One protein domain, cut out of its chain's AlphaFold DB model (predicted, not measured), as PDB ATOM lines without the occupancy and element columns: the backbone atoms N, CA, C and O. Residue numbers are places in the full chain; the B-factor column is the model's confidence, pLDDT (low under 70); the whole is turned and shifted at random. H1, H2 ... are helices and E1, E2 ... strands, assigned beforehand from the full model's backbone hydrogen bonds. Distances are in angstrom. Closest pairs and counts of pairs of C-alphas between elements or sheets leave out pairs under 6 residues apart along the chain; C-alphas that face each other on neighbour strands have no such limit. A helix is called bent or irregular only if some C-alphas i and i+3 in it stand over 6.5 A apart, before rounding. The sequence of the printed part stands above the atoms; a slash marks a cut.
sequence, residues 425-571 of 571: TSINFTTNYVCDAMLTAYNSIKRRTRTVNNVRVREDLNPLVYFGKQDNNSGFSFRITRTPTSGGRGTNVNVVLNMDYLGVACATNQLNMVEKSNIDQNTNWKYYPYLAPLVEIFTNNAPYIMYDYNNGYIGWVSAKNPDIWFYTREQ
ATOM      1  N   THR A 425     184.987 184.171 206.901       95.38
ATOM      2  CA  THR A 425     183.700 183.526 207.157       95.38
ATOM      3  C   THR A 425     183.002 183.175 205.845       95.38
ATOM      4  O   THR A 425     183.489 183.481 204.752       95.38
ATOM      5  N   SER A 426     181.858 182.508 205.938       96.38
ATOM      6  CA  SER A 426     180.964 182.268 204.809       96.38
ATOM      7  C   SER A 426     179.514 182.564 205.169       96.38
ATOM      8  O   SER A 426     179.104 182.365 206.313       96.38
ATOM      9  N   ILE A 427     178.748 183.017 204.177       97.81
ATOM     10  CA  ILE A 427     177.293 183.175 204.220       97.81
ATOM     11  C   ILE A 427     176.702 182.112 203.296       97.81
ATOM     12  O   ILE A 427     177.143 181.965 202.153       97.81
ATOM     13  N   ASN A 428     175.715 181.366 203.787       97.25
ATOM     14  CA  ASN A 428     175.001 180.368 202.997       97.25
ATOM     15  C   ASN A 428     173.623 180.908 202.592       97.25
ATOM     16  O   ASN A 428     172.750 181.067 203.441       97.25
ATOM     17  N   PHE A 429     173.409 181.179 201.305       97.56
ATOM     18  CA  PHE A 429     172.141 181.701 200.783       97.56
ATOM     19  C   PHE A 429     171.098 180.590 200.591       97.56
ATOM     20  O   PHE A 429     170.726 180.225 199.473       97.56
ATOM     21  N   THR A 430     170.612 180.051 201.707       96.50
ATOM     22  CA  THR A 430     169.527 179.063 201.772       96.50
ATOM     23  C   THR A 430     168.544 179.413 202.891       96.50
ATOM     24  O   THR A 430     168.872 180.181 203.796       96.50
ATOM     25  N   THR A 431     167.349 178.821 202.860       95.81
ATOM     26  CA  THR A 431     166.340 178.959 203.924       95.81
ATOM     27  C   THR A 431     166.952 178.705 205.306       95.81
ATOM     28  O   THR A 431     167.767 177.793 205.453       95.81
ATOM     29  N   ASN A 432     166.562 179.506 206.301       94.25
ATOM     30  CA  ASN A 432     167.055 179.500 207.689       94.25
ATOM     31  C   ASN A 432     168.498 179.997 207.911       94.25
ATOM     32  O   ASN A 432     168.944 180.016 209.055       94.25
ATOM     33  N   TYR A 433     169.223 180.424 206.872       96.75
ATOM     34  CA  TYR A 433     170.582 180.983 207.015       96.75
ATOM     35  C   TYR A 433     170.680 182.477 206.682       96.75
ATOM     36  O   TYR A 433     171.606 183.155 207.128       96.75
ATOM     37  N   VAL A 434     169.717 182.991 205.924       98.25
ATOM     38  CA  VAL A 434     169.545 184.405 205.577       98.25
ATOM     39  C   VAL A 434     168.053 184.731 205.588       98.25
ATOM     40  O   VAL A 434     167.232 183.827 205.411       98.25
ATOM     41  N   CYS A 435     167.702 186.003 205.750       98.38
ATOM     42  CA  CYS A 435     166.312 186.439 205.670       98.38
ATOM     43  C   CYS A 435     165.719 186.324 204.252       98.38
ATOM     44  O   CYS A 435     166.437 186.216 203.248       98.38
ATOM     45  N   ASP A 436     164.390 186.414 204.159       98.12
ATOM     46  CA  ASP A 436     163.646 186.251 202.904       98.12
ATOM     47  C   ASP A 436     164.020 187.286 201.839       98.12
ATOM     48  O   ASP A 436     164.099 186.949 200.654       98.12
ATOM     49  N   ALA A 437     164.308 188.528 202.237       98.06
ATOM     50  CA  ALA A 437     164.735 189.578 201.313       98.06
ATOM     51  C   ALA A 437     166.075 189.224 200.638       98.06
ATOM     52  O   ALA A 437     166.194 189.279 199.411       98.06
ATOM     53  N   MET A 438     167.062 188.784 201.426       98.25
ATOM     54  CA  MET A 438     168.367 188.347 200.917       98.25
ATOM     55  C   MET A 438     168.250 187.079 200.064       98.25
ATOM     56  O   MET A 438     168.864 186.992 198.997       98.25
ATOM     57  N   LEU A 439     167.434 186.106 200.489       98.00
ATOM     58  CA  LEU A 439     167.197 184.876 199.734       98.00
ATOM     59  C   LEU A 439     166.505 185.159 198.393       98.00
ATOM     60  O   LEU A 439     166.877 184.584 197.369       98.00
ATOM     61  N   THR A 440     165.529 186.067 198.377       98.00
ATOM     62  CA  THR A 440     164.830 186.514 197.166       98.00
ATOM     63  C   THR A 440     165.793 187.200 196.201       98.00
ATOM     64  O   THR A 440     165.848 186.831 195.023       98.00
ATOM     65  N   ALA A 441     166.617 188.125 196.699       97.75
ATOM     66  CA  ALA A 441     167.633 188.795 195.893       97.75
ATOM     67  C   ALA A 441     168.637 187.797 195.301       97.75
ATOM     68  O   ALA A 441     168.842 187.795 194.086       97.75
ATOM     69  N   TYR A 442     169.176 186.878 196.109       97.94
ATOM     70  CA  TYR A 442     170.053 185.808 195.628       97.94
ATOM     71  C   TYR A 442     169.363 184.945 194.559       97.94
ATOM     72  O   TYR A 442     169.921 184.707 193.487       97.94
ATOM     73  N   ASN A 443     168.119 184.519 194.791       97.06
ATOM     74  CA  ASN A 443     167.367 183.691 193.848       97.06
ATOM     75  C   ASN A 443     167.109 184.381 192.503       97.06
ATOM     76  O   ASN A 443     167.081 183.698 191.478       97.06
ATOM     77  N   SER A 444     166.977 185.707 192.491       96.31
ATOM     78  CA  SER A 444     166.808 186.487 191.259       96.31
ATOM     79  C   SER A 444     168.076 186.547 190.389       96.31
ATOM     80  O   SER A 444     167.994 186.794 189.182       96.31
ATOM     81  N   ILE A 445     169.253 186.285 190.975       95.31
ATOM     82  CA  ILE A 445     170.554 186.405 190.295       95.31
ATOM     83  C   ILE A 445     171.356 185.103 190.222       95.31
ATOM     84  O   ILE A 445     172.322 185.041 189.463       95.31
ATOM     85  N   LYS A 446     170.963 184.052 190.957       95.75
ATOM     86  CA  LYS A 446     171.755 182.818 191.108       95.75
ATOM     87  C   LYS A 446     172.032 182.065 189.809       95.75
ATOM     88  O   LYS A 446     172.985 181.294 189.748       95.75
ATOM     89  N   ARG A 447     171.197 182.256 188.784       95.19
ATOM     90  CA  ARG A 447     171.382 181.688 187.445       95.19
ATOM     91  C   ARG A 447     171.110 182.734 186.391       95.19
ATOM     92  O   ARG A 447     170.012 183.283 186.328       95.19
ATOM     93  N   ARG A 448     172.085 182.966 185.519       92.88
ATOM     94  CA  ARG A 448     171.957 183.905 184.403       92.88
ATOM     95  C   ARG A 448     172.563 183.331 183.138       92.88
ATOM     96  O   ARG A 448     173.414 182.452 183.179       92.88
ATOM     97  N   THR A 449     172.107 183.823 181.993       94.06
ATOM     98  CA  THR A 449     172.726 183.529 180.698       94.06
ATOM     99  C   THR A 449     173.144 184.840 180.055       94.06
ATOM    100  O   THR A 449     172.336 185.762 179.985       94.06
ATOM    101  N   ARG A 450     174.388 184.930 179.584       91.38
ATOM    102  CA  ARG A 450     174.897 186.099 178.851       91.38
ATOM    103  C   ARG A 450     175.901 185.689 177.783       91.38
ATOM    104  O   ARG A 450     176.360 184.552 177.775       91.38
ATOM    105  N   THR A 451     176.256 186.615 176.903       91.44
ATOM    106  CA  THR A 451     177.321 186.414 175.914       91.44
ATOM    107  C   THR A 451     178.626 186.997 176.443       91.44
ATOM    108  O   THR A 451     178.659 188.146 176.873       91.44
ATOM    109  N   VAL A 452     179.701 186.210 176.417       87.06
ATOM    110  CA  VAL A 452     181.064 186.637 176.762       87.06
ATOM    111  C   VAL A 452     181.983 186.197 175.631       87.06
ATOM    112  O   VAL A 452     181.992 185.017 175.293       87.06
ATOM    113  N   ASN A 453     182.740 187.125 175.037       87.19
ATOM    114  CA  ASN A 453     183.628 186.855 173.895       87.19
ATOM    115  C   ASN A 453     182.924 186.063 172.772       87.19
ATOM    116  O   ASN A 453     183.431 185.047 172.308       87.19
ATOM    117  N   ASN A 454     181.717 186.494 172.388       90.88
ATOM    118  CA  ASN A 454     180.848 185.847 171.392       90.88
ATOM    119  C   ASN A 454     180.362 184.424 171.733       90.88
ATOM    120  O   ASN A 454     179.705 183.794 170.910       90.88
ATOM    121  N   VAL A 455     180.592 183.931 172.954       90.25
ATOM    122  CA  VAL A 455     180.070 182.643 173.431       90.25
ATOM    123  C   VAL A 455     178.933 182.876 174.417       90.25
ATOM    124  O   VAL A 455     179.086 183.587 175.413       90.25
ATOM    125  N   ARG A 456     177.779 182.251 174.170       95.00
ATOM    126  CA  ARG A 456     176.665 182.245 175.123       95.00
ATOM    127  C   ARG A 456     176.998 181.297 176.275       95.00
ATOM    128  O   ARG A 456     177.272 180.115 176.068       95.00
ATOM    129  N   VAL A 457     176.993 181.821 177.493       94.50
ATOM    130  CA  VAL A 457     177.366 181.099 178.711       94.50
ATOM    131  C   VAL A 457     176.259 181.184 179.751       94.50
ATOM    132  O   VAL A 457     175.624 182.227 179.913       94.50
ATOM    133  N   ARG A 458     176.044 180.081 180.467       95.19
ATOM    134  CA  ARG A 458     175.284 180.022 181.715       95.19
ATOM    135  C   ARG A 458     176.235 180.308 182.872       95.19
ATOM    136  O   ARG A 458     177.299 179.702 182.946       95.19
ATOM    137  N   GLU A 459     175.861 181.230 183.740       95.44
ATOM    138  CA  GLU A 459     176.555 181.551 184.982       95.44
ATOM    139  C   GLU A 459     175.693 181.076 186.156       95.44
ATOM    140  O   GLU A 459     174.537 181.487 186.281       95.44
ATOM    141  N   ASP A 460     176.258 180.206 186.988       95.81
ATOM    142  CA  ASP A 460     175.657 179.682 188.213       95.81
ATOM    143  C   ASP A 460     176.451 180.219 189.417       95.81
ATOM    144  O   ASP A 460     177.647 179.948 189.560       95.81
ATOM    145  N   LEU A 461     175.803 181.009 190.273       97.19
ATOM    146  CA  LEU A 461     176.407 181.581 191.478       97.19
ATOM    147  C   LEU A 461     176.375 180.564 192.625       97.19
ATOM    148  O   LEU A 461     175.314 180.039 192.963       97.19
ATOM    149  N   ASN A 462     177.517 180.323 193.266       96.38
ATOM    150  CA  ASN A 462     177.594 179.434 194.423       96.38
ATOM    151  C   ASN A 462     176.757 179.990 195.601       96.38
ATOM    152  O   ASN A 462     176.912 181.169 195.924       96.38
ATOM    153  N   PRO A 463     175.879 179.187 196.239       95.19
ATOM    154  CA  PRO A 463     175.122 179.620 197.418       95.19
ATOM    155  C   PRO A 463     176.000 179.892 198.643       95.19
ATOM    156  O   PRO A 463     175.602 180.673 199.501       95.19
ATOM    157  N   LEU A 464     177.189 179.286 198.723       96.69
ATOM    158  CA  LEU A 464     178.180 179.595 199.747       96.69
ATOM    159  C   LEU A 464     179.086 180.731 199.256       96.69
ATOM    160  O   LEU A 464     179.938 180.531 198.385       96.69
ATOM    161  N   VAL A 465     178.903 181.919 199.825       96.50
ATOM    162  CA  VAL A 465     179.687 183.123 199.516       96.50
ATOM    163  C   VAL A 465     180.672 183.377 200.648       96.50
ATOM    164  O   VAL A 465     180.288 183.369 201.816       96.50
ATOM    165  N   TYR A 466     181.943 183.608 200.324       96.25
ATOM    166  CA  TYR A 466     182.922 183.987 201.343       96.25
ATOM    167  C   TYR A 466     182.727 185.447 201.746       96.25
ATOM    168  O   TYR A 466     182.510 186.309 200.891       96.25
ATOM    169  N   PHE A 467     182.836 185.708 203.045       96.06
ATOM    170  CA  PHE A 467     182.642 187.020 203.647       96.06
ATOM    171  C   PHE A 467     183.743 187.318 204.673       96.06
ATOM    172  O   PHE A 467     184.161 186.438 205.429       96.06
ATOM    173  N   GLY A 468     184.229 188.556 204.703       95.31
ATOM    174  CA  GLY A 468     185.394 188.940 205.501       95.31
ATOM    175  C   GLY A 468     186.710 188.682 204.772       95.31
ATOM    176  O   GLY A 468     186.805 188.898 203.563       95.31
ATOM    177  N   LYS A 469     187.758 188.292 205.503       95.12
ATOM    178  CA  LYS A 469     189.130 188.189 204.986       95.12
ATOM    179  C   LYS A 469     189.266 187.052 203.975       95.12
ATOM    180  O   LYS A 469     188.990 185.899 204.286       95.12
ATOM    181  N   GLN A 470     189.758 187.378 202.784       91.25
ATOM    182  CA  GLN A 470     190.109 186.433 201.728       91.25
ATOM    183  C   GLN A 470     191.389 186.907 201.033       91.25
ATOM    184  O   GLN A 470     191.353 187.845 200.239       91.25
ATOM    185  N   ASP A 471     192.518 186.257 201.313       87.38
ATOM    186  CA  ASP A 471     193.834 186.647 200.789       87.38
ATOM    187  C   ASP A 471     194.132 188.123 201.107       87.38
ATOM    188  O   ASP A 471     194.064 188.523 202.268       87.38
ATOM    189  N   ASN A 472     194.403 188.969 200.112       86.75
ATOM    190  CA  ASN A 472     194.602 190.412 200.306       86.75
ATOM    191  C   ASN A 472     193.293 191.219 200.376       86.75
ATOM    192  O   ASN A 472     193.333 192.410 200.670       86.75
ATOM    193  N   ASN A 473     192.142 190.579 200.168       90.62
ATOM    194  CA  ASN A 473     190.830 191.217 200.144       90.62
ATOM    195  C   ASN A 473     190.091 191.043 201.473       90.62
ATOM    196  O   ASN A 473     190.345 190.110 202.238       90.62
ATOM    197  N   SER A 474     189.143 191.931 201.748       93.69
ATOM    198  CA  SER A 474     188.227 191.796 202.877       93.69
ATOM    199  C   SER A 474     186.860 192.325 202.472       93.69
ATOM    200  O   SER A 474     186.748 193.498 202.141       93.69
ATOM    201  N   GLY A 475     185.841 191.467 202.427       95.94
ATOM    202  CA  GLY A 475     184.545 191.800 201.830       95.94
ATOM    203  C   GLY A 475     183.811 190.564 201.319       95.94
ATOM    204  O   GLY A 475     183.948 189.493 201.903       95.94
ATOM    205  N   PHE A 476     183.060 190.703 200.229       97.00
ATOM    206  CA  PHE A 476     182.382 189.592 199.565       97.00
ATOM    207  C   PHE A 476     183.280 188.965 198.502       97.00
ATOM    208  O   PHE A 476     183.841 189.664 197.659       97.00
ATOM    209  N   SER A 477     183.372 187.638 198.496       96.50
ATOM    210  CA  SER A 477     183.999 186.872 197.420       96.50
ATOM    211  C   SER A 477     183.017 185.829 196.895       96.50
ATOM    212  O   SER A 477     182.729 184.805 197.525       96.50
ATOM    213  N   PHE A 478     182.473 186.137 195.722       97.00
ATOM    214  CA  PHE A 478     181.520 185.324 194.989       97.00
ATOM    215  C   PHE A 478     182.259 184.378 194.051       97.00
ATOM    216  O   PHE A 478     183.153 184.784 193.305       97.00
ATOM    217  N   ARG A 479     181.834 183.115 194.029       96.38
ATOM    218  CA  ARG A 479     182.314 182.126 193.065       96.38
ATOM    219  C   ARG A 479     181.206 181.803 192.076       96.38
ATOM    220  O   ARG A 479     180.146 181.321 192.468       96.38
ATOM    221  N   ILE A 480     181.473 182.042 190.800       96.38
ATOM    222  CA  ILE A 480     180.532 181.817 189.705       96.38
ATOM    223  C   ILE A 480     181.085 180.717 188.810       96.38
ATOM    224  O   ILE A 480     182.214 180.811 188.330       96.38
ATOM    225  N   THR A 481     180.297 179.679 188.559       96.19
ATOM    226  CA  THR A 481     180.623 178.671 187.550       96.19
ATOM    227  C   THR A 481     180.025 179.093 186.216       96.19
ATOM    228  O   THR A 481     178.822 179.301 186.098       96.19
ATOM    229  N   ARG A 482     180.875 179.230 185.202       94.50
ATOM    230  CA  ARG A 482     180.510 179.619 183.843       94.50
ATOM    231  C   ARG A 482     180.595 178.416 182.916       94.50
ATOM    232  O   ARG A 482     181.679 177.875 182.727       94.50
ATOM    233  N   THR A 483     179.490 178.066 182.271       95.06
ATOM    234  CA  THR A 483     179.397 176.912 181.365       95.06
ATOM    235  C   THR A 483     178.866 177.354 179.998       95.06
ATOM    236  O   THR A 483     177.805 177.981 179.949       95.06
ATOM    237  N   PRO A 484     179.549 177.053 178.877       94.12
ATOM    238  CA  PRO A 484     179.016 177.317 177.541       94.12
ATOM    239  C   PRO A 484     177.657 176.643 177.338       94.12
ATOM    240  O   PRO A 484     177.485 175.467 177.660       94.12
ATOM    241  N   THR A 485     176.684 177.361 176.775       92.88
ATOM    242  CA  THR A 485     175.357 176.775 176.519       92.88
ATOM    243  C   THR A 485     175.376 175.758 175.380       92.88
ATOM    244  O   THR A 485     174.464 174.948 175.284       92.88
ATOM    245  N   SER A 486     176.413 175.781 174.541       89.44
ATOM    246  CA  SER A 486     176.680 174.802 173.481       89.44
ATOM    247  C   SER A 486     177.257 173.472 173.992       89.44
ATOM    248  O   SER A 486     177.538 172.592 173.186       89.44
ATOM    249  N   GLY A 487     177.463 173.324 175.306       82.94
ATOM    250  CA  GLY A 487     178.190 172.201 175.902       82.94
ATOM    251  C   GLY A 487     179.690 172.488 176.049       82.94
ATOM    252  O   GLY A 487     180.269 173.252 175.279       82.94
ATOM    253  N   GLY A 488     180.313 171.920 177.088       83.44
ATOM    254  CA  GLY A 488     181.730 172.124 177.419       83.44
ATOM    255  C   GLY A 488     182.012 172.118 178.927       83.44
ATOM    256  O   GLY A 488     181.093 172.062 179.744       83.44
ATOM    257  N   ARG A 489     183.296 172.179 179.308       86.50
ATOM    258  CA  ARG A 489     183.721 172.225 180.718       86.50
ATOM    259  C   ARG A 489     183.469 173.614 181.308       86.50
ATOM    260  O   ARG A 489     183.845 174.620 180.712       86.50
ATOM    261  N   GLY A 490     182.870 173.659 182.497       87.12
ATOM    262  CA  GLY A 490     182.672 174.906 183.230       87.12
ATOM    263  C   GLY A 490     183.981 175.476 183.789       87.12
ATOM    264  O   GLY A 490     184.861 174.728 184.219       87.12
ATOM    265  N   THR A 491     184.100 176.801 183.816       92.38
ATOM    266  CA  THR A 491     185.208 177.529 184.454       92.38
ATOM    267  C   THR A 491     184.709 178.298 185.670       92.38
ATOM    268  O   THR A 491     183.558 178.719 185.720       92.38
ATOM    269  N   ASN A 492     185.556 178.463 186.687       94.19
ATOM    270  CA  ASN A 492     185.207 179.269 187.855       94.19
ATOM    271  C   ASN A 492     185.709 180.695 187.667       94.19
ATOM    272  O   ASN A 492     186.868 180.899 187.314       94.19
ATOM    273  N   VAL A 493     184.846 181.665 187.949       94.31
ATOM    274  CA  VAL A 493     185.197 183.076 188.023       94.31
ATOM    275  C   VAL A 493     184.968 183.553 189.448       94.31
ATOM    276  O   VAL A 493     183.878 183.391 189.995       94.31
ATOM    277  N   ASN A 494     186.006 184.138 190.037       94.75
ATOM    278  CA  ASN A 494     185.905 184.808 191.325       94.75
ATOM    279  C   ASN A 494     185.551 186.273 191.089       94.75
ATOM    280  O   ASN A 494     186.170 186.932 190.250       94.75
ATOM    281  N   VAL A 495     184.569 186.774 191.825       96.19
ATOM    282  CA  VAL A 495     184.175 188.181 191.814       96.19
ATOM    283  C   VAL A 495     184.264 188.692 193.239       96.19
ATOM    284  O   VAL A 495     183.650 188.122 194.135       96.19
ATOM    285  N   VAL A 496     185.056 189.736 193.452       95.69
ATOM    286  CA  VAL A 496     185.376 190.249 194.784       95.69
ATOM    287  C   VAL A 496     184.930 191.694 194.898       95.69
ATOM    288  O   VAL A 496     185.271 192.510 194.044       95.69
ATOM    289  N   LEU A 497     184.219 192.002 195.978       95.44
ATOM    290  CA  LEU A 497     183.921 193.359 196.409       95.44
ATOM    291  C   LEU A 497     184.485 193.571 197.808       95.44
ATOM    292  O   LEU A 497     184.089 192.878 198.746       95.44
ATOM    293  N   ASN A 498     185.395 194.525 197.955       94.50
ATOM    294  CA  ASN A 498     185.973 194.852 199.246       94.50
ATOM    295  C   ASN A 498     185.055 195.772 200.055       94.50
ATOM    296  O   ASN A 498     184.472 196.722 199.537       94.50
ATOM    297  N   MET A 499     185.009 195.508 201.353       94.06
ATOM    298  CA  MET A 499     184.260 196.250 202.352       94.06
ATOM    299  C   MET A 499     185.219 196.828 203.396       94.06
ATOM    300  O   MET A 499     186.306 196.300 203.668       94.06
ATOM    301  N   ASP A 500     184.822 197.945 203.979       92.12
ATOM    302  CA  ASP A 500     185.346 198.452 205.235       92.12
ATOM    303  C   ASP A 500     184.368 198.086 206.345       92.12
ATOM    304  O   ASP A 500     183.154 198.180 206.174       92.12
ATOM    305  N   TYR A 501     184.915 197.663 207.476       93.31
ATOM    306  CA  TYR A 501     184.163 197.234 208.646       93.31
ATOM    307  C   TYR A 501     184.426 198.252 209.746       93.31
ATOM    308  O   TYR A 501     185.583 198.497 210.098       93.31
ATOM    309  N   LEU A 502     183.367 198.884 210.245       92.69
ATOM    310  CA  LEU A 502     183.446 200.020 211.159       92.69
ATOM    311  C   LEU A 502     182.671 199.690 212.434       92.69
ATOM    312  O   LEU A 502     181.512 199.297 212.364       92.69
ATOM    313  N   GLY A 503     183.293 199.840 213.603       92.06
ATOM    314  CA  GLY A 503     182.552 199.754 214.862       92.06
ATOM    315  C   GLY A 503     181.608 200.950 215.000       92.06
ATOM    316  O   GLY A 503     181.917 202.035 214.502       92.06
ATOM    317  N   VAL A 504     180.480 200.765 215.682       92.06
ATOM    318  CA  VAL A 504     179.523 201.849 215.950       92.06
ATOM    319  C   VAL A 504     179.867 202.497 217.287       92.06
ATOM    320  O   VAL A 504     179.972 201.818 218.306       92.06
ATOM    321  N   ALA A 505     180.051 203.819 217.298       86.81
ATOM    322  CA  ALA A 505     180.582 204.528 218.462       86.81
ATOM    323  C   ALA A 505     179.739 204.336 219.736       86.81
ATOM    324  O   ALA A 505     180.303 204.162 220.813       86.81
ATOM    325  N   CYS A 506     178.408 204.343 219.635       86.25
ATOM    326  CA  CYS A 506     177.504 204.155 220.778       86.25
ATOM    327  C   CYS A 506     177.107 202.695 221.050       86.25
ATOM    328  O   CYS A 506     176.338 202.451 221.977       86.25
ATOM    329  N   ALA A 507     177.586 201.721 220.268       90.38
ATOM    330  CA  ALA A 507     177.179 200.325 220.417       90.38
ATOM    331  C   ALA A 507     178.324 199.367 220.067       90.38
ATOM    332  O   ALA A 507     178.589 199.055 218.907       90.38
ATOM    333  N   THR A 508     178.991 198.847 221.097       91.19
ATOM    334  CA  THR A 508     180.184 197.993 220.958       91.19
ATOM    335  C   THR A 508     179.902 196.613 220.362       91.19
ATOM    336  O   THR A 508     180.822 195.967 219.865       91.19
ATOM    337  N   ASN A 509     178.648 196.156 220.397       93.94
ATOM    338  CA  ASN A 509     178.192 194.909 219.780       93.94
ATOM    339  C   ASN A 509     177.691 195.094 218.336       93.94
ATOM    340  O   ASN A 509     177.212 194.130 217.735       93.94
ATOM    341  N   GLN A 510     177.777 196.310 217.789       94.69
ATOM    342  CA  GLN A 510     177.328 196.617 216.439       94.69
ATOM    343  C   GLN A 510     178.485 196.834 215.471       94.69
ATOM    344  O   GLN A 510     179.555 197.343 215.815       94.69
ATOM    345  N   LEU A 511     178.231 196.464 214.223       93.38
ATOM    346  CA  LEU A 511     179.149 196.618 213.112       93.38
ATOM    347  C   LEU A 511     178.448 197.315 211.951       93.38
ATOM    348  O   LEU A 511     177.454 196.818 211.423       93.38
ATOM    349  N   ASN A 512     179.019 198.422 211.504       93.44
ATOM    350  CA  ASN A 512     178.683 199.042 210.238       93.44
ATOM    351  C   ASN A 512     179.606 198.517 209.122       93.44
ATOM    352  O   ASN A 512     180.732 198.074 209.375       93.44
ATOM    353  N   MET A 513     179.131 198.550 207.881       91.88
ATOM    354  CA  MET A 513     179.890 198.116 206.714       91.88
ATOM    355  C   MET A 513     179.705 199.081 205.553       91.88
ATOM    356  O   MET A 513     178.590 199.469 205.215       91.88
ATOM    357  N   VAL A 514     180.818 199.454 204.932       91.12
ATOM    358  CA  VAL A 514     180.853 200.436 203.846       91.12
ATOM    359  C   VAL A 514     181.602 199.834 202.673       91.12
ATOM    360  O   VAL A 514     182.635 199.191 202.850       91.12
ATOM    361  N   GLU A 515     181.080 200.010 201.467       91.12
ATOM    362  CA  GLU A 515     181.767 199.558 200.262       91.12
ATOM    363  C   GLU A 515     183.075 200.335 200.062       91.12
ATOM    364  O   GLU A 515     183.095 201.566 200.119       91.12
ATOM    365  N   LYS A 516     184.171 199.625 199.770       90.62
ATOM    366  CA  LYS A 516     185.396 200.248 199.256       90.62
ATOM    367  C   LYS A 516     185.278 200.385 197.745       90.62
ATOM    368  O   LYS A 516     185.822 199.577 196.986       90.62
ATOM    369  N   SER A 517     184.512 201.377 197.310       83.56
ATOM    370  CA  SER A 517     184.259 201.610 195.890       83.56
ATOM    371  C   SER A 517     185.535 202.027 195.152       83.56
ATOM    372  O   SER A 517     186.434 202.656 195.713       83.56
ATOM    373  N   ASN A 518     185.599 201.691 193.861       79.00
ATOM    374  CA  ASN A 518     186.642 202.151 192.937       79.00
ATOM    375  C   ASN A 518     188.089 201.786 193.326       79.00
ATOM    376  O   ASN A 518     189.000 202.578 193.096       79.00
ATOM    377  N   ILE A 519     188.317 200.606 193.908       85.12
ATOM    378  CA  ILE A 519     189.671 200.089 194.164       85.12
ATOM    379  C   ILE A 519     190.014 198.923 193.227       85.12
ATOM    380  O   ILE A 519     189.147 198.107 192.900       85.12
ATOM    381  N   ASP A 520     191.285 198.799 192.838       83.31
ATOM    382  CA  ASP A 520     191.766 197.748 191.922       83.31
ATOM    383  C   ASP A 520     191.591 196.331 192.489       83.31
ATOM    384  O   ASP A 520     191.473 195.352 191.751       83.31
ATOM    385  N   GLN A 521     191.517 196.214 193.815       86.06
ATOM    386  CA  GLN A 521     191.298 194.959 194.526       86.06
ATOM    387  C   GLN A 521     189.882 194.389 194.320       86.06
ATOM    388  O   GLN A 521     189.657 193.204 194.590       86.06
ATOM    389  N   ASN A 522     188.924 195.176 193.809       90.75
ATOM    390  CA  ASN A 522     187.571 194.711 193.474       90.75
ATOM    391  C   ASN A 522     187.581 193.845 192.198       90.75
ATOM    392  O   ASN A 522     187.120 194.233 191.120       90.75
ATOM    393  N   THR A 523     188.144 192.643 192.330       92.88
ATOM    394  CA  THR A 523     188.417 191.708 191.235       92.88
ATOM    395  C   THR A 523     187.137 191.358 190.486       92.88
ATOM    396  O   THR A 523     186.177 190.861 191.069       92.88
ATOM    397  N   ASN A 524     187.133 191.578 189.170       93.44
ATOM    398  CA  ASN A 524     186.006 191.347 188.261       93.44
ATOM    399  C   ASN A 524     184.708 192.120 188.564       93.44
ATOM    400  O   ASN A 524     183.836 192.110 187.702       93.44
ATOM    401  N   TRP A 525     184.567 192.814 189.701       93.88
ATOM    402  CA  TRP A 525     183.305 193.403 190.180       93.88
ATOM    403  C   TRP A 525     182.566 194.221 189.117       93.88
ATOM    404  O   TRP A 525     181.395 193.966 188.837       93.88
ATOM    405  N   LYS A 526     183.287 195.107 188.415       91.00
ATOM    406  CA  LYS A 526     182.729 195.964 187.352       91.00
ATOM    407  C   LYS A 526     182.041 195.207 186.207       91.00
ATOM    408  O   LYS A 526     181.186 195.764 185.528       91.00
ATOM    409  N   TYR A 527     182.393 193.940 185.977       91.88
ATOM    410  CA  TYR A 527     181.801 193.100 184.928       91.88
ATOM    411  C   TYR A 527     180.596 192.281 185.411       91.88
ATOM    412  O   TYR A 527     179.993 191.551 184.616       91.88
ATOM    413  N   TYR A 528     180.255 192.364 186.698       94.00
ATOM    414  CA  TYR A 528     179.154 191.640 187.335       94.00
ATOM    415  C   TYR A 528     178.249 192.585 188.148       94.00
ATOM    416  O   TYR A 528     177.923 192.280 189.295       94.00
ATOM    417  N   PRO A 529     177.771 193.704 187.563       92.00
ATOM    418  CA  PRO A 529     176.972 194.699 188.288       92.00
ATOM    419  C   PRO A 529     175.647 194.139 188.822       92.00
ATOM    420  O   PRO A 529     175.055 194.692 189.736       92.00
ATOM    421  N   TYR A 530     175.186 193.001 188.296       93.31
ATOM    422  CA  TYR A 530     173.982 192.332 188.785       93.31
ATOM    423  C   TYR A 530     174.116 191.744 190.193       93.31
ATOM    424  O   TYR A 530     173.107 191.343 190.760       93.31
ATOM    425  N   LEU A 531     175.329 191.647 190.741       95.94
ATOM    426  CA  LEU A 531     175.545 191.246 192.131       95.94
ATOM    427  C   LEU A 531     175.275 192.402 193.110       95.94
ATOM    428  O   LEU A 531     175.027 192.137 194.284       95.94
ATOM    429  N   ALA A 532     175.299 193.658 192.641       94.44
ATOM    430  CA  ALA A 532     175.163 194.841 193.491       94.44
ATOM    431  C   ALA A 532     173.857 194.861 194.307       94.44
ATOM    432  O   ALA A 532     173.965 195.008 195.520       94.44
ATOM    433  N   PRO A 533     172.663 194.564 193.746       95.06
ATOM    434  CA  PRO A 533     171.425 194.571 194.533       95.06
ATOM    435  C   PRO A 533     171.429 193.602 195.724       95.06
ATOM    436  O   PRO A 533     170.767 193.854 196.725       95.06
ATOM    437  N   LEU A 534     172.172 192.488 195.644       96.75
ATOM    438  CA  LEU A 534     172.318 191.570 196.777       96.75
ATOM    439  C   LEU A 534     173.193 192.182 197.877       96.75
ATOM    440  O   LEU A 534     172.843 192.082 199.049       96.75
ATOM    441  N   VAL A 535     174.313 192.810 197.508       96.69
ATOM    442  CA  VAL A 535     175.219 193.488 198.452       96.69
ATOM    443  C   VAL A 535     174.554 194.714 199.076       96.69
ATOM    444  O   VAL A 535     174.712 194.941 200.272       96.69
ATOM    445  N   GLU A 536     173.780 195.474 198.304       95.44
ATOM    446  CA  GLU A 536     173.088 196.681 198.766       95.44
ATOM    447  C   GLU A 536     172.137 196.399 199.936       95.44
ATOM    448  O   GLU A 536     171.986 197.243 200.816       95.44
ATOM    449  N   ILE A 537     171.549 195.196 200.019       96.88
ATOM    450  CA  ILE A 537     170.754 194.798 201.191       96.88
ATOM    451  C   ILE A 537     171.613 194.818 202.460       96.88
ATOM    452  O   ILE A 537     171.120 195.225 203.508       96.88
ATOM    453  N   PHE A 538     172.887 194.432 202.377       96.12
ATOM    454  CA  PHE A 538     173.803 194.485 203.512       96.12
ATOM    455  C   PHE A 538     174.160 195.931 203.873       96.12
ATOM    456  O   PHE A 538     173.986 196.352 205.010       96.12
ATOM    457  N   THR A 539     174.614 196.737 202.914       93.50
ATOM    458  CA  THR A 539     175.077 198.104 203.210       93.50
ATOM    459  C   THR A 539     173.950 199.046 203.621       93.50
ATOM    460  O   THR A 539     174.127 199.843 204.537       93.50
ATOM    461  N   ASN A 540     172.770 198.940 203.002       93.06
ATOM    462  CA  ASN A 540     171.651 199.847 203.277       93.06
ATOM    463  C   ASN A 540     170.990 199.571 204.634       93.06
ATOM    464  O   ASN A 540     170.381 200.468 205.217       93.06
ATOM    465  N   ASN A 541     171.132 198.346 205.149       94.56
ATOM    466  CA  ASN A 541     170.574 197.936 206.437       94.56
ATOM    467  C   ASN A 541     171.633 197.855 207.548       94.56
ATOM    468  O   ASN A 541     171.303 197.484 208.672       94.56
ATOM    469  N   ALA A 542     172.886 198.228 207.288       93.88
ATOM    470  CA  ALA A 542     173.876 198.398 208.343       93.88
ATOM    471  C   ALA A 542     173.495 199.586 209.262       93.88
ATOM    472  O   ALA A 542     172.884 200.547 208.782       93.88
ATOM    473  N   PRO A 543     173.857 199.565 210.559       95.25
ATOM    474  CA  PRO A 543     174.703 198.573 211.221       95.25
ATOM    475  C   PRO A 543     173.957 197.293 211.631       95.25
ATOM    476  O   PRO A 543     172.731 197.258 211.713       95.25
ATOM    477  N   TYR A 544     174.725 196.241 211.915       96.50
ATOM    478  CA  TYR A 544     174.232 194.947 212.385       96.50
ATOM    479  C   TYR A 544     174.674 194.666 213.816       96.50
ATOM    480  O   TYR A 544     175.846 194.832 214.149       96.50
ATOM    481  N   ILE A 545     173.744 194.177 214.632       96.94
ATOM    482  CA  ILE A 545     173.970 193.658 215.981       96.94
ATOM    483  C   ILE A 545     174.498 192.225 215.871       96.94
ATOM    484  O   ILE A 545     173.907 191.393 215.175       96.94
ATOM    485  N   MET A 546     175.604 191.940 216.561       96.88
ATOM    486  CA  MET A 546     176.225 190.616 216.612       96.88
ATOM    487  C   MET A 546     175.602 189.729 217.698       96.88
ATOM    488  O   MET A 546     175.478 190.142 218.852       96.88
ATOM    489  N   TYR A 547     175.323 188.473 217.345       96.38
ATOM    490  CA  TYR A 547     174.939 187.399 218.264       96.38
ATOM    491  C   TYR A 547     175.863 186.192 218.062       96.38
ATOM    492  O   TYR A 547     175.818 185.551 217.012       96.38
ATOM    493  N   ASP A 548     176.701 185.879 219.050       92.00
ATOM    494  CA  ASP A 548     177.544 184.677 219.031       92.00
ATOM    495  C   ASP A 548     176.799 183.500 219.672       92.00
ATOM    496  O   ASP A 548     176.433 183.546 220.848       92.00
ATOM    497  N   TYR A 549     176.564 182.443 218.894       89.69
ATOM    498  CA  TYR A 549     175.841 181.255 219.349       89.69
ATOM    499  C   TYR A 549     176.765 180.185 219.950       89.69
ATOM    500  O   TYR A 549     176.288 179.107 220.306       89.69
ATOM    501  N   ASN A 550     178.075 180.447 220.060       84.88
ATOM    502  CA  ASN A 550     179.084 179.534 220.618       84.88
ATOM    503  C   ASN A 550     179.128 178.144 219.947       84.88
ATOM    504  O   ASN A 550     179.591 177.168 220.534       84.88
ATOM    505  N   ASN A 551     178.645 178.035 218.707       84.44
ATOM    506  CA  ASN A 551     178.581 176.788 217.934       84.44
ATOM    507  C   ASN A 551     179.228 176.927 216.539       84.44
ATOM    508  O   ASN A 551     178.983 176.119 215.642       84.44
ATOM    509  N   GLY A 552     180.039 177.974 216.351       84.56
ATOM    510  CA  GLY A 552     180.689 178.315 215.085       84.56
ATOM    511  C   GLY A 552     179.854 179.196 214.150       84.56
ATOM    512  O   GLY A 552     180.376 179.614 213.114       84.56
ATOM    513  N   TYR A 553     178.599 179.500 214.500       92.69
ATOM    514  CA  TYR A 553     177.769 180.480 213.801       92.69
ATOM    515  C   TYR A 553     177.681 181.798 214.569       92.69
ATOM    516  O   TYR A 553     177.475 181.825 215.782       92.69
ATOM    517  N   ILE A 554     177.757 182.892 213.817       96.56
ATOM    518  CA  ILE A 554     177.512 184.251 214.295       96.56
ATOM    519  C   ILE A 554     176.302 184.786 213.536       96.56
ATOM    520  O   ILE A 554     176.276 184.736 212.305       96.56
ATOM    521  N   GLY A 555     175.294 185.257 214.263       97.31
ATOM    522  CA  GLY A 555     174.125 185.920 213.697       97.31
ATOM    523  C   GLY A 555     174.302 187.428 213.652       97.31
ATOM    524  O   GLY A 555     174.887 188.028 214.555       97.31
ATOM    525  N   TRP A 556     173.751 188.022 212.605       97.94
ATOM    526  CA  TRP A 556     173.778 189.451 212.342       97.94
ATOM    527  C   TRP A 556     172.355 189.910 212.080       97.94
ATOM    528  O   TRP A 556     171.732 189.438 211.131       97.94
ATOM    529  N   VAL A 557     171.844 190.819 212.906       98.25
ATOM    530  CA  VAL A 557     170.503 191.403 212.747       98.25
ATOM    531  C   VAL A 557     170.655 192.900 212.553       98.25
ATOM    532  O   VAL A 557     171.369 193.543 213.322       98.25
ATOM    533  N   SER A 558     170.041 193.460 211.515       97.06
ATOM    534  CA  SER A 558     170.103 194.899 211.270       97.06
ATOM    535  C   SER A 558     169.466 195.661 212.431       97.06
ATOM    536  O   SER A 558     168.361 195.344 212.868       97.06
ATOM    537  N   ALA A 559     170.158 196.697 212.908       94.38
ATOM    538  CA  ALA A 559     169.629 197.594 213.930       94.38
ATOM    539  C   ALA A 559     168.474 198.467 213.400       94.38
ATOM    540  O   ALA A 559     167.642 198.920 214.181       94.38
ATOM    541  N   LYS A 560     168.413 198.680 212.077       92.50
ATOM    542  CA  LYS A 560     167.386 199.487 211.398       92.50
ATOM    543  C   LYS A 560     166.136 198.689 211.056       92.50
ATOM    544  O   LYS A 560     165.037 199.235 211.058       92.50
ATOM    545  N   ASN A 561     166.311 197.416 210.706       95.38
ATOM    546  CA  ASN A 561     165.221 196.543 210.297       95.38
ATOM    547  C   ASN A 561     165.460 195.101 210.779       95.38
ATOM    548  O   ASN A 561     166.239 194.381 210.151       95.38
ATOM    549  N   PRO A 562     164.768 194.634 211.834       96.75
ATOM    550  CA  PRO A 562     164.985 193.296 212.383       96.75
ATOM    551  C   PRO A 562     164.638 192.156 211.408       96.75
ATOM    552  O   PRO A 562     165.133 191.044 211.586       96.75
ATOM    553  N   ASP A 563     163.871 192.420 210.343       97.88
ATOM    554  CA  ASP A 563     163.584 191.439 209.286       97.88
ATOM    555  C   ASP A 563     164.794 191.191 208.369       97.88
ATOM    556  O   ASP A 563     164.814 190.237 207.587       97.88
ATOM    557  N   ILE A 564     165.830 192.032 208.451       98.31
ATOM    558  CA  ILE A 564     167.076 191.873 207.707       98.31
ATOM    559  C   ILE A 564     168.133 191.249 208.613       98.31
ATOM    560  O   ILE A 564     168.748 191.913 209.449       98.31
ATOM    561  N   TRP A 565     168.383 189.960 208.399       98.44
ATOM    562  CA  TRP A 565     169.339 189.183 209.174       98.44
ATOM    563  C   TRP A 565     170.035 188.109 208.334       98.44
ATOM    564  O   TRP A 565     169.536 187.676 207.292       98.44
ATOM    565  N   PHE A 566     171.204 187.672 208.798       98.31
ATOM    566  CA  PHE A 566     171.970 186.586 208.192       98.31
ATOM    567  C   PHE A 566     172.904 185.919 209.201       98.31
ATOM    568  O   PHE A 566     173.271 186.503 210.221       98.31
ATOM    569  N   TYR A 567     173.330 184.697 208.886       97.94
ATOM    570  CA  TYR A 567     174.360 183.987 209.633       97.94
ATOM    571  C   TYR A 567     175.674 183.924 208.857       97.94
ATOM    572  O   TYR A 567     175.700 183.687 207.647       97.94
ATOM    573  N   THR A 568     176.779 184.060 209.586       97.00
ATOM    574  CA  THR A 568     178.128 183.763 209.101       97.00
ATOM    575  C   THR A 568     178.715 182.580 209.855       97.00
ATOM    576  O   THR A 568     178.491 182.446 211.057       97.00
ATOM    577  N   ARG A 569     179.523 181.762 209.178       94.94
ATOM    578  CA  ARG A 569     180.307 180.684 209.800       94.94
ATOM    579  C   ARG A 569     181.798 180.891 209.551       94.94
ATOM    580  O   ARG A 569     182.190 181.024 208.390       94.94
ATOM    581  N   GLU A 570     182.615 180.901 210.607       89.50
ATOM    582  CA  GLU A 570     184.085 180.976 210.490       89.50
ATOM    583  C   GLU A 570     184.617 179.780 209.674       89.50
ATOM    584  O   GLU A 570     184.030 178.693 209.701       89.50
ATOM    585  N   GLN A 571     185.644 180.014 208.851       83.69
ATOM    586  CA  GLN A 571     186.203 179.042 207.898       83.69
ATOM    587  C   GLN A 571     187.625 178.633 208.248       83.69
ATOM    588  O   GLN A 571     188.407 179.534 208.630       83.69
TER     589      GLN A 571
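Overview. This is residues 425 to 571 of the 571 residues of an uncharacterized protein of Capnocytophaga sp. oral taxon 863 str. F0517 (UniProt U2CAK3). An antiparallel sheet curls round helix H2 and closes into a barrel of eight strands, with helix H1 packed side by side with H2 outside it. The hairpin E2 and E3 is paired onto E5 beside the ring; it lies at one end of the long axis, and the turn of hairpin E6 and E7 lies at the other. The 147 printed residues hold two named helices and ten named strands, in the order E1 H1 E2 E3 E4 E5 E6 E7 H2 E8 E9 E10, mixed in class. The whole is compact, with a radius of gyration of the C-alphas of 16.0 A, yet elongated, spanning 54 by 33 by 25 A.

Arrangement. Round the barrel run E1, residues 425 to 428, E4, 464 to 470, E5, 473 to 484, E6, 491 to 504, E7, 507 to 515, E8, 544 to 548, E9, 553 to 558, and E10, 565 to 570, each antiparallel to the next, and back to E1. E4 to E7 and E8 to E10 are meanders, each strand the antiparallel neighbour of the one before. N 427 and O 465 join E1 and E4 within hydrogen-bond range at 2.8 A, and N 426 and O 569 join E1 and E10 at 2.9 A. N 511 and O 544, 2.9 A, do so for E7 and E8. E5 bends by 70 degrees at residue 476. On one side of E5 are E4, with N 468 and O 475 at 3.0 A, and E3, residues 455 to 461, with N 460 and O 481 at 2.9 A. E6 is on the other side, with N 478 and O 495 at 2.8 A. E2, residues 447 to 452, forms a hairpin with E3, with N 450 and O 457 at 3.0 A. H2, residues 529 to 540, is on the barrel, outside it, at a height over the sheet of 6.5 A. The C-alphas of Met 513 in E7 and Thr 539 in H2, the closest, are 6.0 A apart. H1, residues 436 to 445, touches H2 at a shallow tilt of 13 degrees, opposite ways; their closest C-alphas, Ala 441 and Leu 534, are 5.5 A apart. Every O i to N i+4 pair of H1 is within hydrogen-bond range, against 4 of 8 in H2, which is only just irregular: C-alphas 530 and 533 are 6.7 A apart.

Along the chain. E1 begins at C-alpha 425, (183.700, 183.526, 207.157), and E10 ends at C-alpha 570, (184.085, 180.976, 210.490). E6 is 40.2 A long, E5 29.0 A, E7 20.7 A and H2 16.7 A.

Size, cuts and confidence. The C-alphas of Ser 486 and Cys 506, the farthest apart, are 55.7 A apart. The printed part has no cut; the link E7 to H2 is long. No printed residue is under 70 in pLDDT.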